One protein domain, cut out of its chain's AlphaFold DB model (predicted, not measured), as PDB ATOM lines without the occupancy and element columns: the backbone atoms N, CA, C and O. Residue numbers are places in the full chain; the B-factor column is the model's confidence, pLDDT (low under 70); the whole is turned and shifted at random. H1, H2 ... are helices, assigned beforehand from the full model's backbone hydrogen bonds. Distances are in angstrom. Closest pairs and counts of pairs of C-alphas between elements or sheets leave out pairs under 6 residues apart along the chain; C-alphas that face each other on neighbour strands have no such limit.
ATOM      1  N   GLU A   4     196.031 134.370 135.403       37.19
ATOM      2  CA  GLU A   4     196.621 134.076 136.725       37.19
ATOM      3  C   GLU A   4     195.674 133.319 137.672       37.19
ATOM      4  O   GLU A   4     196.125 132.562 138.532       37.19
ATOM      5  N   MET A   5     194.355 133.470 137.510       36.50
ATOM      6  CA  MET A   5     193.376 132.779 138.364       36.50
ATOM      7  C   MET A   5     193.305 131.271 138.089       36.50
ATOM      8  O   MET A   5     193.030 130.496 139.004       36.50
ATOM      9  N   THR A   6     193.583 130.842 136.856       45.03
ATOM     10  CA  THR A   6     193.486 129.431 136.455       45.03
ATOM     11  C   THR A   6     194.653 128.608 137.005       45.03
ATOM     12  O   THR A   6     194.445 127.489 137.467       45.03
ATOM     13  N   PHE A   7     195.857 129.190 137.058       43.00
ATOM     14  CA  PHE A   7     197.046 128.524 137.603       43.00
ATOM     15  C   PHE A   7     196.962 128.358 139.128       43.00
ATOM     16  O   PHE A   7     197.217 127.279 139.655       43.00
ATOM     17  N   ARG A   8     196.488 129.390 139.846       42.56
ATOM     18  CA  ARG A   8     196.284 129.321 141.305       42.56
ATOM     19  C   ARG A   8     195.256 128.265 141.720       42.56
ATOM     20  O   ARG A   8     195.452 127.602 142.732       42.56
ATOM     21  N   ARG A   9     194.181 128.087 140.941       43.19
ATOM     22  CA  ARG A   9     193.167 127.053 141.208       43.19
ATOM     23  C   ARG A   9     193.677 125.638 140.924       43.19
ATOM     24  O   ARG A   9     193.364 124.740 141.696       43.19
ATOM     25  N   MET A  10     194.496 125.443 139.886       41.81
ATOM     26  CA  MET A  10     195.130 124.141 139.622       41.81
ATOM     27  C   MET A  10     196.144 123.757 140.706       41.81
ATOM     28  O   MET A  10     196.126 122.618 141.161       41.81
ATOM     29  N   CYS A  11     196.972 124.692 141.185       44.12
ATOM     30  CA  CYS A  11     197.923 124.401 142.265       44.12
ATOM     31  C   CYS A  11     197.225 124.039 143.586       44.12
ATOM     32  O   CYS A  11     197.708 123.169 144.306       44.12
ATOM     33  N   LEU A  12     196.075 124.655 143.888       42.62
ATOM     34  CA  LEU A  12     195.300 124.324 145.087       42.62
ATOM     35  C   LEU A  12     194.624 122.948 144.973       42.62
ATOM     36  O   LEU A  12     194.639 122.184 145.927       42.62
ATOM     37  N   ALA A  13     194.085 122.604 143.797       46.84
ATOM     38  CA  ALA A  13     193.460 121.301 143.564       46.84
ATOM     39  C   ALA A  13     194.462 120.136 143.664       46.84
ATOM     40  O   ALA A  13     194.118 119.076 144.177       46.84
ATOM     41  N   VAL A  14     195.714 120.342 143.237       41.91
ATOM     42  CA  VAL A  14     196.784 119.335 143.357       41.91
ATOM     43  C   VAL A  14     197.262 119.182 144.806       41.91
ATOM     44  O   VAL A  14     197.513 118.064 145.243       41.91
ATOM     45  N   LEU A  15     197.333 120.270 145.581       41.47
ATOM     46  CA  LEU A  15     197.680 120.206 147.010       41.47
ATOM     47  C   LEU A  15     196.583 119.541 147.855       41.47
ATOM     48  O   LEU A  15     196.905 118.830 148.804       41.47
ATOM     49  N   ILE A  16     195.309 119.710 147.485       48.00
ATOM     50  CA  ILE A  16     194.181 119.006 148.118       48.00
ATOM     51  C   ILE A  16     194.180 117.519 147.720       48.00
ATOM     52  O   ILE A  16     193.964 116.655 148.563       48.00
ATOM     53  N   ALA A  17     194.505 117.192 146.464       41.84
ATOM     54  CA  ALA A  17     194.630 115.799 146.026       41.84
ATOM     55  C   ALA A  17     195.775 115.048 146.737       41.84
ATOM     56  O   ALA A  17     195.621 113.872 147.046       41.84
ATOM     57  N   PHE A  18     196.885 115.729 147.052       33.84
ATOM     58  CA  PHE A  18     198.002 115.153 147.816       33.84
ATOM     59  C   PHE A  18     197.750 115.057 149.328       33.84
ATOM     60  O   PHE A  18     198.425 114.285 150.004       33.84
ATOM     61  N   SER A  19     196.806 115.830 149.873       37.22
ATOM     62  CA  SER A  19     196.425 115.743 151.292       37.22
ATOM     63  C   SER A  19     195.294 114.743 151.534       37.22
ATOM     64  O   SER A  19     195.254 114.142 152.599       37.22
ATOM     65  N   ALA A  20     194.443 114.473 150.537       42.31
ATOM     66  CA  ALA A  20     193.449 113.400 150.610       42.31
ATOM     67  C   ALA A  20     194.069 111.992 150.495       42.31
ATOM     68  O   ALA A  20     193.519 111.033 151.027       42.31
ATOM     69  N   SER A  21     195.233 111.855 149.851       38.53
ATOM     70  CA  SER A  21     195.967 110.582 149.776       38.53
ATOM     71  C   SER A  21     196.729 110.222 151.058       38.53
ATOM     72  O   SER A  21     197.480 109.254 151.057       38.53
ATOM     73  N   ALA A  22     196.581 111.003 152.134       37.16
ATOM     74  CA  ALA A  22     197.166 110.707 153.440       37.16
ATOM     75  C   ALA A  22     196.200 109.969 154.387       37.16
ATOM     76  O   ALA A  22     196.563 109.740 155.537       37.16
ATOM     77  N   CYS A  23     194.982 109.632 153.945       46.78
ATOM     78  CA  CYS A  23     193.920 109.196 154.859       46.78
ATOM     79  C   CYS A  23     193.566 107.707 154.815       46.78
ATOM     80  O   CYS A  23     192.937 107.240 155.752       46.78
ATOM     81  N   THR A  24     193.992 106.948 153.810       48.06
ATOM     82  CA  THR A  24     193.913 105.480 153.806       48.06
ATOM     83  C   THR A  24     195.009 104.971 152.886       48.06
ATOM     84  O   THR A  24     195.151 105.476 151.773       48.06
ATOM     85  N   ASP A  25     195.829 104.021 153.335       49.69
ATOM     86  CA  ASP A  25     196.768 103.352 152.438       49.69
ATOM     87  C   ASP A  25     195.933 102.587 151.391       49.69
ATOM     88  O   ASP A  25     195.253 101.617 151.746       49.69
ATOM     89  N   PRO A  26     195.901 103.024 150.116       50.31
ATOM     90  CA  PRO A  26     194.990 102.458 149.123       50.31
ATOM     91  C   PRO A  26     195.265 100.969 148.880       50.31
ATOM     92  O   PRO A  26     194.375 100.237 148.442       50.31
ATOM     93  N   TYR A  27     196.486 100.518 149.184       49.72
ATOM     94  CA  TYR A  27     196.881  99.124 149.073       49.72
ATOM     95  C   TYR A  27     196.220  98.257 150.157       49.72
ATOM     96  O   TYR A  27     195.691  97.192 149.843       49.72
ATOM     97  N   TYR A  28     196.146  98.753 151.398       57.59
ATOM     98  CA  TYR A  28     195.514  98.046 152.516       57.59
ATOM     99  C   TYR A  28     194.015  97.839 152.271       57.59
ATOM    100  O   TYR A  28     193.504  96.726 152.370       57.59
ATOM    101  N   SER A  29     193.313  98.884 151.817       74.12
ATOM    102  CA  SER A  29     191.888  98.774 151.478       74.12
ATOM    103  C   SER A  29     191.612  97.790 150.336       74.12
ATOM    104  O   SER A  29     190.574  97.130 150.332       74.12
ATOM    105  N   GLN A  30     192.534  97.650 149.376       84.06
ATOM    106  CA  GLN A  30     192.335  96.757 148.234       84.06
ATOM    107  C   GLN A  30     192.382  95.279 148.650       84.06
ATOM    108  O   GLN A  30     191.533  94.499 148.213       84.06
ATOM    109  N   GLU A  31     193.326  94.881 149.506       88.69
ATOM    110  CA  GLU A  31     193.422  93.492 149.975       88.69
ATOM    111  C   GLU A  31     192.167  93.072 150.764       88.69
ATOM    112  O   GLU A  31     191.618  91.985 150.545       88.69
ATOM    113  N   LEU A  32     191.641  93.964 151.611       91.00
ATOM    114  CA  LEU A  32     190.396  93.729 152.353       91.00
ATOM    115  C   LEU A  32     189.178  93.644 151.423       91.00
ATOM    116  O   LEU A  32     188.304  92.785 151.603       91.00
ATOM    117  N   GLU A  33     189.140  94.477 150.379       90.94
ATOM    118  CA  GLU A  33     188.119  94.395 149.336       90.94
ATOM    119  C   GLU A  33     188.153  93.067 148.577       90.94
ATOM    120  O   GLU A  33     187.103  92.448 148.358       90.94
ATOM    121  N   GLU A  34     189.348  92.586 148.232       92.75
ATOM    122  CA  GLU A  34     189.547  91.298 147.571       92.75
ATOM    123  C   GLU A  34     189.067  90.136 148.450       92.75
ATOM    124  O   GLU A  34     188.344  89.258 147.964       92.75
ATOM    125  N   ILE A  35     189.378  90.144 149.751       93.06
ATOM    126  CA  ILE A  35     188.849  89.159 150.711       93.06
ATOM    127  C   ILE A  35     187.314  89.204 150.743       93.06
ATOM    128  O   ILE A  35     186.652  88.163 150.660       93.06
ATOM    129  N   GLY A  36     186.721  90.399 150.786       91.19
ATOM    130  CA  GLY A  36     185.269  90.582 150.746       91.19
ATOM    131  C   GLY A  36     184.601  90.143 149.440       91.19
ATOM    132  O   GLY A  36     183.398  89.855 149.429       91.19
ATOM    133  N   ALA A  37     185.343  90.052 148.341       92.69
ATOM    134  CA  ALA A  37     184.840  89.571 147.056       92.69
ATOM    135  C   ALA A  37     185.007  88.051 146.865       92.69
ATOM    136  O   ALA A  37     184.300  87.462 146.043       92.69
ATOM    137  N   LYS A  38     185.902  87.396 147.620       94.50
ATOM    138  CA  LYS A  38     186.156  85.952 147.496       94.50
ATOM    139  C   LYS A  38     184.928  85.116 147.859       94.50
ATOM    140  O   LYS A  38     184.297  85.306 148.897       94.50
ATOM    141  N   ALA A  39     184.620  84.151 146.992       91.69
ATOM    142  CA  ALA A  39     183.567  83.163 147.220       91.69
ATOM    143  C   ALA A  39     184.035  82.016 148.129       91.69
ATOM    144  O   ALA A  39     183.278  81.566 148.983       91.69
ATOM    145  N   ASP A  40     185.279  81.561 147.950       94.38
ATOM    146  CA  ASP A  40     185.922  80.569 148.811       94.38
ATOM    147  C   ASP A  40     186.897  81.266 149.763       94.38
ATOM    148  O   ASP A  40     187.840  81.936 149.337       94.38
ATOM    149  N   LEU A  41     186.643  81.099 151.057       95.81
ATOM    150  CA  LEU A  41     187.400  81.713 152.144       95.81
ATOM    151  C   LEU A  41     188.266  80.693 152.891       95.81
ATOM    152  O   LEU A  41     188.923  81.060 153.856       95.81
ATOM    153  N   SER A  42     188.288  79.424 152.469       92.56
ATOM    154  CA  SER A  42     188.985  78.329 153.163       92.56
ATOM    155  C   SER A  42     190.484  78.571 153.375       92.56
ATOM    156  O   SER A  42     191.034  78.116 154.373       92.56
ATOM    157  N   SER A  43     191.131  79.313 152.473       93.50
ATOM    158  CA  SER A  43     192.557  79.661 152.540       93.50
ATOM    159  C   SER A  43     192.856  80.984 153.250       93.50
ATOM    160  O   SER A  43     194.024  81.299 153.463       93.50
ATOM    161  N   VAL A  44     191.831  81.763 153.603       96.62
ATOM    162  CA  VAL A  44     191.987  83.065 154.266       96.62
ATOM    163  C   VAL A  44     192.030  82.853 155.775       96.62
ATOM    164  O   VAL A  44     191.198  82.113 156.317       96.62
ATOM    165  N   SER A  45     192.990  83.481 156.458       97.38
ATOM    166  CA  SER A  45     193.124  83.354 157.910       97.38
ATOM    167  C   SER A  45     191.956  84.034 158.630       97.38
ATOM    168  O   SER A  45     191.306  84.928 158.097       97.38
ATOM    169  N   SER A  46     191.658  83.607 159.855       97.81
ATOM    170  CA  SER A  46     190.566  84.212 160.624       97.81
ATOM    171  C   SER A  46     190.872  85.645 161.065       97.81
ATOM    172  O   SER A  46     189.941  86.431 161.209       97.81
ATOM    173  N   VAL A  47     192.156  85.999 161.195       96.94
ATOM    174  CA  VAL A  47     192.599  87.378 161.444       96.94
ATOM    175  C   VAL A  47     192.233  88.259 160.252       96.94
ATOM    176  O   VAL A  47     191.500  89.225 160.434       96.94
ATOM    177  N   ASP A  48     192.614  87.868 159.031       96.62
ATOM    178  CA  ASP A  48     192.325  88.661 157.824       96.62
ATOM    179  C   ASP A  48     190.817  88.750 157.545       96.62
ATOM    180  O   ASP A  48     190.310  89.774 157.090       96.62
ATOM    181  N   LEU A  49     190.062  87.679 157.834       97.44
ATOM    182  CA  LEU A  49     188.598  87.706 157.740       97.44
ATOM    183  C   LEU A  49     187.983  88.712 158.717       97.44
ATOM    184  O   LEU A  49     187.018  89.389 158.361       97.44
ATOM    185  N   CYS A  50     188.509  88.783 159.938       97.06
ATOM    186  CA  CYS A  50     188.031  89.697 160.965       97.06
ATOM    187  C   CYS A  50     188.417  91.145 160.676       97.06
ATOM    188  O   CYS A  50     187.570  92.028 160.807       97.06
ATOM    189  N   ASP A  51     189.630  91.365 160.182       94.62
ATOM    190  CA  ASP A  51     190.080  92.681 159.762       94.62
ATOM    191  C   ASP A  51     189.258  93.208 158.577       94.62
ATOM    192  O   ASP A  51     188.650  94.276 158.661       94.62
ATOM    193  N   ALA A  52     189.065  92.392 157.534       93.75
ATOM    194  CA  ALA A  52     188.198  92.751 156.412       93.75
ATOM    195  C   ALA A  52     186.742  92.983 156.855       93.75
ATOM    196  O   ALA A  52     186.063  93.884 156.356       93.75
ATOM    197  N   ALA A  53     186.232  92.196 157.810       94.25
ATOM    198  CA  ALA A  53     184.898  92.420 158.359       94.25
ATOM    199  C   ALA A  53     184.778  93.770 159.081       94.25
ATOM    200  O   ALA A  53     183.716  94.392 158.999       94.25
ATOM    201  N   SER A  54     185.831  94.218 159.769       92.12
ATOM    202  CA  SER A  54     185.887  95.539 160.400       92.12
ATOM    203  C   SER A  54     185.806  96.663 159.358       92.12
ATOM    204  O   SER A  54     184.888  97.484 159.426       92.12
ATOM    205  N   TYR A  55     186.619  96.584 158.300       89.56
ATOM    206  CA  TYR A  55     186.631  97.526 157.179       89.56
ATOM    207  C   TYR A  55     185.246  97.701 156.541       89.56
ATOM    208  O   TYR A  55     184.751  98.817 156.371       89.56
ATOM    209  N   PHE A  56     184.540  96.599 156.252       88.81
ATOM    210  CA  PHE A  56     183.202  96.679 155.650       88.81
ATOM    211  C   PHE A  56     182.115  97.239 156.581       88.81
ATOM    212  O   PHE A  56     181.027  97.581 156.099       88.81
ATOM    213  N   LYS A  57     182.366  97.326 157.893       86.25
ATOM    214  CA  LYS A  57     181.449  97.972 158.845       86.25
ATOM    215  C   LYS A  57     181.676  99.480 158.940       86.25
ATOM    216  O   LYS A  57     180.670 100.187 159.046       86.25
ATOM    217  N   TYR A  58     182.929  99.937 158.939       75.81
ATOM    218  CA  TYR A  58     183.279 101.318 159.304       75.81
ATOM    219  C   TYR A  58     183.791 102.161 158.137       75.81
ATOM    220  O   TYR A  58     183.383 103.314 158.020       75.81
ATOM    221  N   ASP A  59     184.588 101.577 157.243       74.38
ATOM    222  CA  ASP A  59     185.385 102.353 156.284       74.38
ATOM    223  C   ASP A  59     184.869 102.247 154.846       74.38
ATOM    224  O   ASP A  59     185.024 103.172 154.046       74.38
ATOM    225  N   ALA A  60     184.212 101.135 154.495       70.50
ATOM    226  CA  ALA A  60     183.707 100.933 153.142       70.50
ATOM    227  C   ALA A  60     182.645 101.998 152.759       70.50
ATOM    228  O   ALA A  60     181.681 102.191 153.510       70.50
ATOM    229  N   PRO A  61     182.698 102.599 151.546       65.88
ATOM    230  CA  PRO A  61     181.859 103.738 151.129       65.88
ATOM    231  C   PRO A  61     180.333 103.546 151.195       65.88
ATOM    232  O   PRO A  61     179.580 104.507 151.041       65.88
ATOM    233  N   SER A  62     179.854 102.311 151.373       63.25
ATOM    234  CA  SER A  62     178.427 101.985 151.489       63.25
ATOM    235  C   SER A  62     178.065 101.143 152.718       63.25
ATOM    236  O   SER A  62     176.906 100.747 152.845       63.25
ATOM    237  N   GLY A  63     179.013 100.886 153.631       62.47
ATOM    238  CA  GLY A  63     178.789 100.046 154.810       62.47
ATOM    239  C   GLY A  63     178.212  98.685 154.422       62.47
ATOM    240  O   GLY A  63     177.058  98.382 154.740       62.47
ATOM    241  N   GLU A  64     178.994  97.880 153.693       84.25
ATOM    242  CA  GLU A  64     178.609  96.566 153.165       84.25
ATOM    243  C   GLU A  64     178.470  95.511 154.279       84.25
ATOM    244  O   GLU A  64     179.115  94.462 154.288       84.25
ATOM    245  N   ARG A  65     177.572  95.771 155.232       85.31
ATOM    246  CA  ARG A  65     177.355  94.974 156.443       85.31
ATOM    247  C   ARG A  65     177.037  93.513 156.153       85.31
ATOM    248  O   ARG A  65     177.334  92.661 156.980       85.31
ATOM    249  N   GLU A  66     176.462  93.202 154.995       90.56
ATOM    250  CA  GLU A  66     176.240  91.814 154.575       90.56
ATOM    251  C   GLU A  66     177.550  91.080 154.249       90.56
ATOM    252  O   GLU A  66     177.681  89.904 154.590       90.56
ATOM    253  N   LYS A  67     178.557  91.763 153.680       92.31
ATOM    254  CA  LYS A  67     179.909  91.198 153.539       92.31
ATOM    255  C   LYS A  67     180.521  90.952 154.915       92.31
ATOM    256  O   LYS A  67     180.947  89.832 155.176       92.31
ATOM    257  N   ALA A  68     180.474  91.937 155.816       93.12
ATOM    258  CA  ALA A  68     180.986  91.778 157.180       93.12
ATOM    259  C   ALA A  68     180.329  90.595 157.918       93.12
ATOM    260  O   ALA A  68     181.024  89.736 158.455       93.12
ATOM    261  N   LYS A  69     178.991  90.481 157.871       95.25
ATOM    262  CA  LYS A  69     178.246  89.347 158.447       95.25
ATOM    263  C   LYS A  69     178.706  88.007 157.884       95.25
ATOM    264  O   LYS A  69     178.894  87.066 158.647       95.25
ATOM    265  N   ARG A  70     178.887  87.915 156.563       95.88
ATOM    266  CA  ARG A  70     179.352  86.689 155.902       95.88
ATOM    267  C   ARG A  70     180.750  86.295 156.378       95.88
ATOM    268  O   ARG A  70     180.963  85.131 156.697       95.88
ATOM    269  N   LEU A  71     181.684  87.245 156.431       97.06
ATOM    270  CA  LEU A  71     183.056  86.996 156.884       97.06
ATOM    271  C   LEU A  71     183.078  86.535 158.351       97.06
ATOM    272  O   LEU A  71     183.652  85.492 158.656       97.06
ATOM    273  N   LEU A  72     182.362  87.234 159.238       96.94
ATOM    274  CA  LEU A  72     182.255  86.865 160.655       96.94
ATOM    275  C   LEU A  72     181.568  85.510 160.871       96.94
ATOM    276  O   LEU A  72     181.937  84.775 161.787       96.94
ATOM    277  N   ALA A  73     180.584  85.158 160.038       97.69
ATOM    278  CA  ALA A  73     179.924  83.858 160.114       97.69
ATOM    279  C   ALA A  73     180.913  82.715 159.857       97.69
ATOM    280  O   ALA A  73     180.880  81.724 160.581       97.69
ATOM    281  N   VAL A  74     181.846  82.881 158.914       98.06
ATOM    282  CA  VAL A  74     182.897  81.884 158.652       98.06
ATOM    283  C   VAL A  74     183.829  81.723 159.853       98.06
ATOM    284  O   VAL A  74     184.129  80.598 160.242       98.06
ATOM    285  N   VAL A  75     184.262  82.821 160.479       98.00
ATOM    286  CA  VAL A  75     185.132  82.766 161.672       98.00
ATOM    287  C   VAL A  75     184.429  82.063 162.839       98.00
ATOM    288  O   VAL A  75     185.016  81.240 163.542       98.00
ATOM    289  N   LEU A  76     183.133  82.323 163.006       98.00
ATOM    290  CA  LEU A  76     182.298  81.640 163.987       98.00
ATOM    291  C   LEU A  76     182.104  80.148 163.676       98.00
ATOM    292  O   LEU A  76     182.142  79.326 164.588       98.00
ATOM    293  N   GLU A  77     181.893  79.784 162.411       98.06
ATOM    294  CA  GLU A  77     181.755  78.389 161.967       98.06
ATOM    295  C   GLU A  77     183.050  77.589 162.148       98.06
ATOM    296  O   GLU A  77     182.992  76.392 162.433       98.06
ATOM    297  N   ARG A  78     184.211  78.251 162.054       97.44
ATOM    298  CA  ARG A  78     185.520  77.668 162.396       97.44
ATOM    299  C   ARG A  78     185.699  77.427 163.894       97.44
ATOM    300  O   ARG A  78     186.513  76.595 164.279       97.44
ATOM    301  N   GLY A  79     184.918  78.111 164.731       97.06
ATOM    302  CA  GLY A  79     185.021  78.035 166.187       97.06
ATOM    303  C   GLY A  79     186.123  78.915 166.779       97.06
ATOM    304  O   GLY A  79     186.450  78.746 167.951       97.06
ATOM    305  N   ASP A  80     186.670  79.853 166.002       97.25
ATOM    306  CA  ASP A  80     187.756  80.731 166.454       97.25
ATOM    307  C   ASP A  80     187.249  81.865 167.364       97.25
ATOM    308  O   ASP A  80     187.998  82.406 168.175       97.25
ATOM    309  N   ILE A  81     185.956  82.193 167.264       96.81
ATOM    310  CA  ILE A  81     185.258  83.135 168.145       96.81
ATOM    311  C   ILE A  81     183.965  82.517 168.677       96.81
ATOM    312  O   ILE A  81     183.367  81.632 168.059       96.81
ATOM    313  N   SER A  82     183.490  82.999 169.825       96.88
ATOM    314  CA  SER A  82     182.207  82.556 170.368       96.88
ATOM    315  C   SER A  82     181.021  83.247 169.683       96.88
ATOM    316  O   SER A  82     181.145  84.289 169.040       96.88
ATOM    317  N   ARG A  83     179.807  82.713 169.886       96.81
ATOM    318  CA  ARG A  83     178.568  83.388 169.456       96.81
ATOM    319  C   ARG A  83     178.413  84.773 170.092       96.81
ATOM    320  O   ARG A  83     177.808  85.646 169.480       96.81
ATOM    321  N   LYS A  84     178.921  84.949 171.318       96.00
ATOM    322  CA  LYS A  84     178.907  86.237 172.013       96.00
ATOM    323  C   LYS A  84     179.799  87.231 171.271       96.00
ATOM    324  O   LYS A  84     179.302  88.273 170.872       96.00
ATOM    325  N   ASP A  85     181.048  86.850 171.008       95.56
ATOM    326  CA  ASP A  85     182.022  87.692 170.303       95.56
ATOM    327  C   ASP A  85     181.530  88.062 168.901       95.56
ATOM    328  O   ASP A  85     181.614  89.217 168.508       95.56
ATOM    329  N   TYR A  86     180.920  87.114 168.178       95.69
ATOM    330  CA  TYR A  86     180.271  87.387 166.893       95.69
ATOM    331  C   TYR A  86     179.215  88.501 166.995       95.69
ATOM    332  O   TYR A  86     179.170  89.392 166.150       95.69
ATOM    333  N   ASN A  87     178.356  88.465 168.020       95.00
ATOM    334  CA  ASN A  87     177.305  89.468 168.189       95.00
ATOM    335  C   ASN A  87     177.880  90.845 168.547       95.00
ATOM    336  O   ASN A  87     177.433  91.832 167.970       95.00
ATOM    337  N   SER A  88     178.866  90.904 169.447       93.12
ATOM    338  CA  SER A  88     179.533  92.159 169.821       93.12
ATOM    339  C   SER A  88     180.340  92.736 168.647       93.12
ATOM    340  O   SER A  88     180.274  93.928 168.353       93.12
ATOM    341  N   ALA A  89     181.008  91.885 167.863       92.31
ATOM    342  CA  ALA A  89     181.708  92.306 166.655       92.31
ATOM    343  C   ALA A  89     180.755  92.899 165.603       92.31
ATOM    344  O   ALA A  89     181.135  93.830 164.898       92.31
ATOM    345  N   LEU A  90     179.509  92.424 165.488       90.81
ATOM    346  CA  LEU A  90     178.530  93.014 164.563       90.81
ATOM    347  C   LEU A  90     178.125  94.448 164.928       90.81
ATOM    348  O   LEU A  90     177.731  95.203 164.035       90.81
ATOM    349  N   THR A  91     178.190  94.811 166.207       87.94
ATOM    350  CA  THR A  91     177.884  96.161 166.699       87.94
ATOM    351  C   THR A  91     179.124  97.035 166.846       87.94
ATOM    352  O   THR A  91     178.988  98.254 166.871       87.94
ATOM    353  N   GLY A  92     180.321  96.444 166.831       87.19
ATOM    354  CA  GLY A  92     181.578  97.161 167.062       87.19
ATOM    355  C   GLY A  92     181.958  97.294 168.517       87.19
ATOM    356  O   GLY A  92     182.768  98.150 168.857       87.19
ATOM    357  N   ASP A  93     181.380  96.462 169.369       91.06
ATOM    358  CA  ASP A  93     181.643  96.502 170.793       91.06
ATOM    359  C   ASP A  93     182.826  95.583 171.115       91.06
ATOM    360  O   ASP A  93     182.783  94.379 170.845       91.06
ATOM    361  N   VAL A  94     183.871  96.148 171.721       92.44
ATOM    362  CA  VAL A  94     184.927  95.379 172.388       92.44
ATOM    363  C   VAL A  94     184.617  95.325 173.879       92.44
ATOM    364  O   VAL A  94     184.240  96.320 174.497       92.44
ATOM    365  N   GLU A  95     184.773  94.148 174.476       91.88
ATOM    366  CA  GLU A  95     184.480  93.906 175.887       91.88
ATOM    367  C   GLU A  95     185.694  93.343 176.629       91.88
ATOM    368  O   GLU A  95     186.532  92.630 176.072       91.88
ATOM    369  N   LEU A  96     185.746  93.588 177.941       94.31
ATOM    370  CA  LEU A  96     186.745  92.982 178.818       94.31
ATOM    371  C   LEU A  96     186.701  91.448 178.733       94.31
ATOM    372  O   LEU A  96     185.641  90.824 178.813       94.31
TER     373      LEU A  96
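Overview. This is residues 4 to 96 of the 155 residues of an uncharacterized protein of Roseovarius marisflavi (UniProt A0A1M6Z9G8). A long helix, H1, sticks out as a free arm from a compact head of four helices. In the head, H3, H4 and H5 run back and forth side by side, and H2 crosses H3. The printed part has 93 residues with five named helices, H1 to H5 in chain order, and no named strand; its class is all helix. It is only just loose, close to extended, with a radius of gyration of the C-alphas of 18.2 A, and spans 64 by 30 by 19 A, the arm making the length.

Along the chain. Find C-alpha 4 at (196.621, 134.076, 136.725); from there H1, residues 4 to 20, runs 25.1 A to C-alpha 20 at (193.449, 113.400, 150.610). Look next for H2 at residues 26 to 37, 16.5 A, H3 at 46 to 58, 18.6 A, and H4 at 65 to 78, 20.0 A. H5, residues 83 to 91, covers 13.1 A and ends at C-alpha 91, (177.884, 96.161, 166.699).

Arrangement. Start at H4, the hub, which touches three helices. It forms a helical hairpin with H3, at a shallow tilt of 21 degrees, opposite ways; the closest C-alphas, Ala 53 and Ala 68, are 4.1 A apart. H4 and H5 form another at 18 degrees, closest at the C-alphas of Leu 72 and Tyr 86, 6.6 A. H3 and H5 are near each other. H2 touches H3 about perpendicular, at 76 degrees, with the C-alphas of Leu 32 and Ala 52 closest at 4.7 A. H2 and H4 only just touch, with 3 pairs of C-alphas within 8 A, the closest Gly 36 and Lys 67 at 6.1 A. The packing is part aligned, part crossed: two of four touching pairs have shallow tilts. H1 touches no helix. Every O i to N i+4 pair is within hydrogen-bond range in H1, H2, H3 and H4; in H5, 4 of 5.

Size, cuts and confidence. Residues 4 to 23 stand free; the other 73 span 32 by 25 by 20 A. The C-alphas of Glu 4 and Gly 79 are the farthest apart, 64.4 A. The printed part has no cut and no long link. Model confidence is under 70 at residues 4 to 28 and 61 to 63.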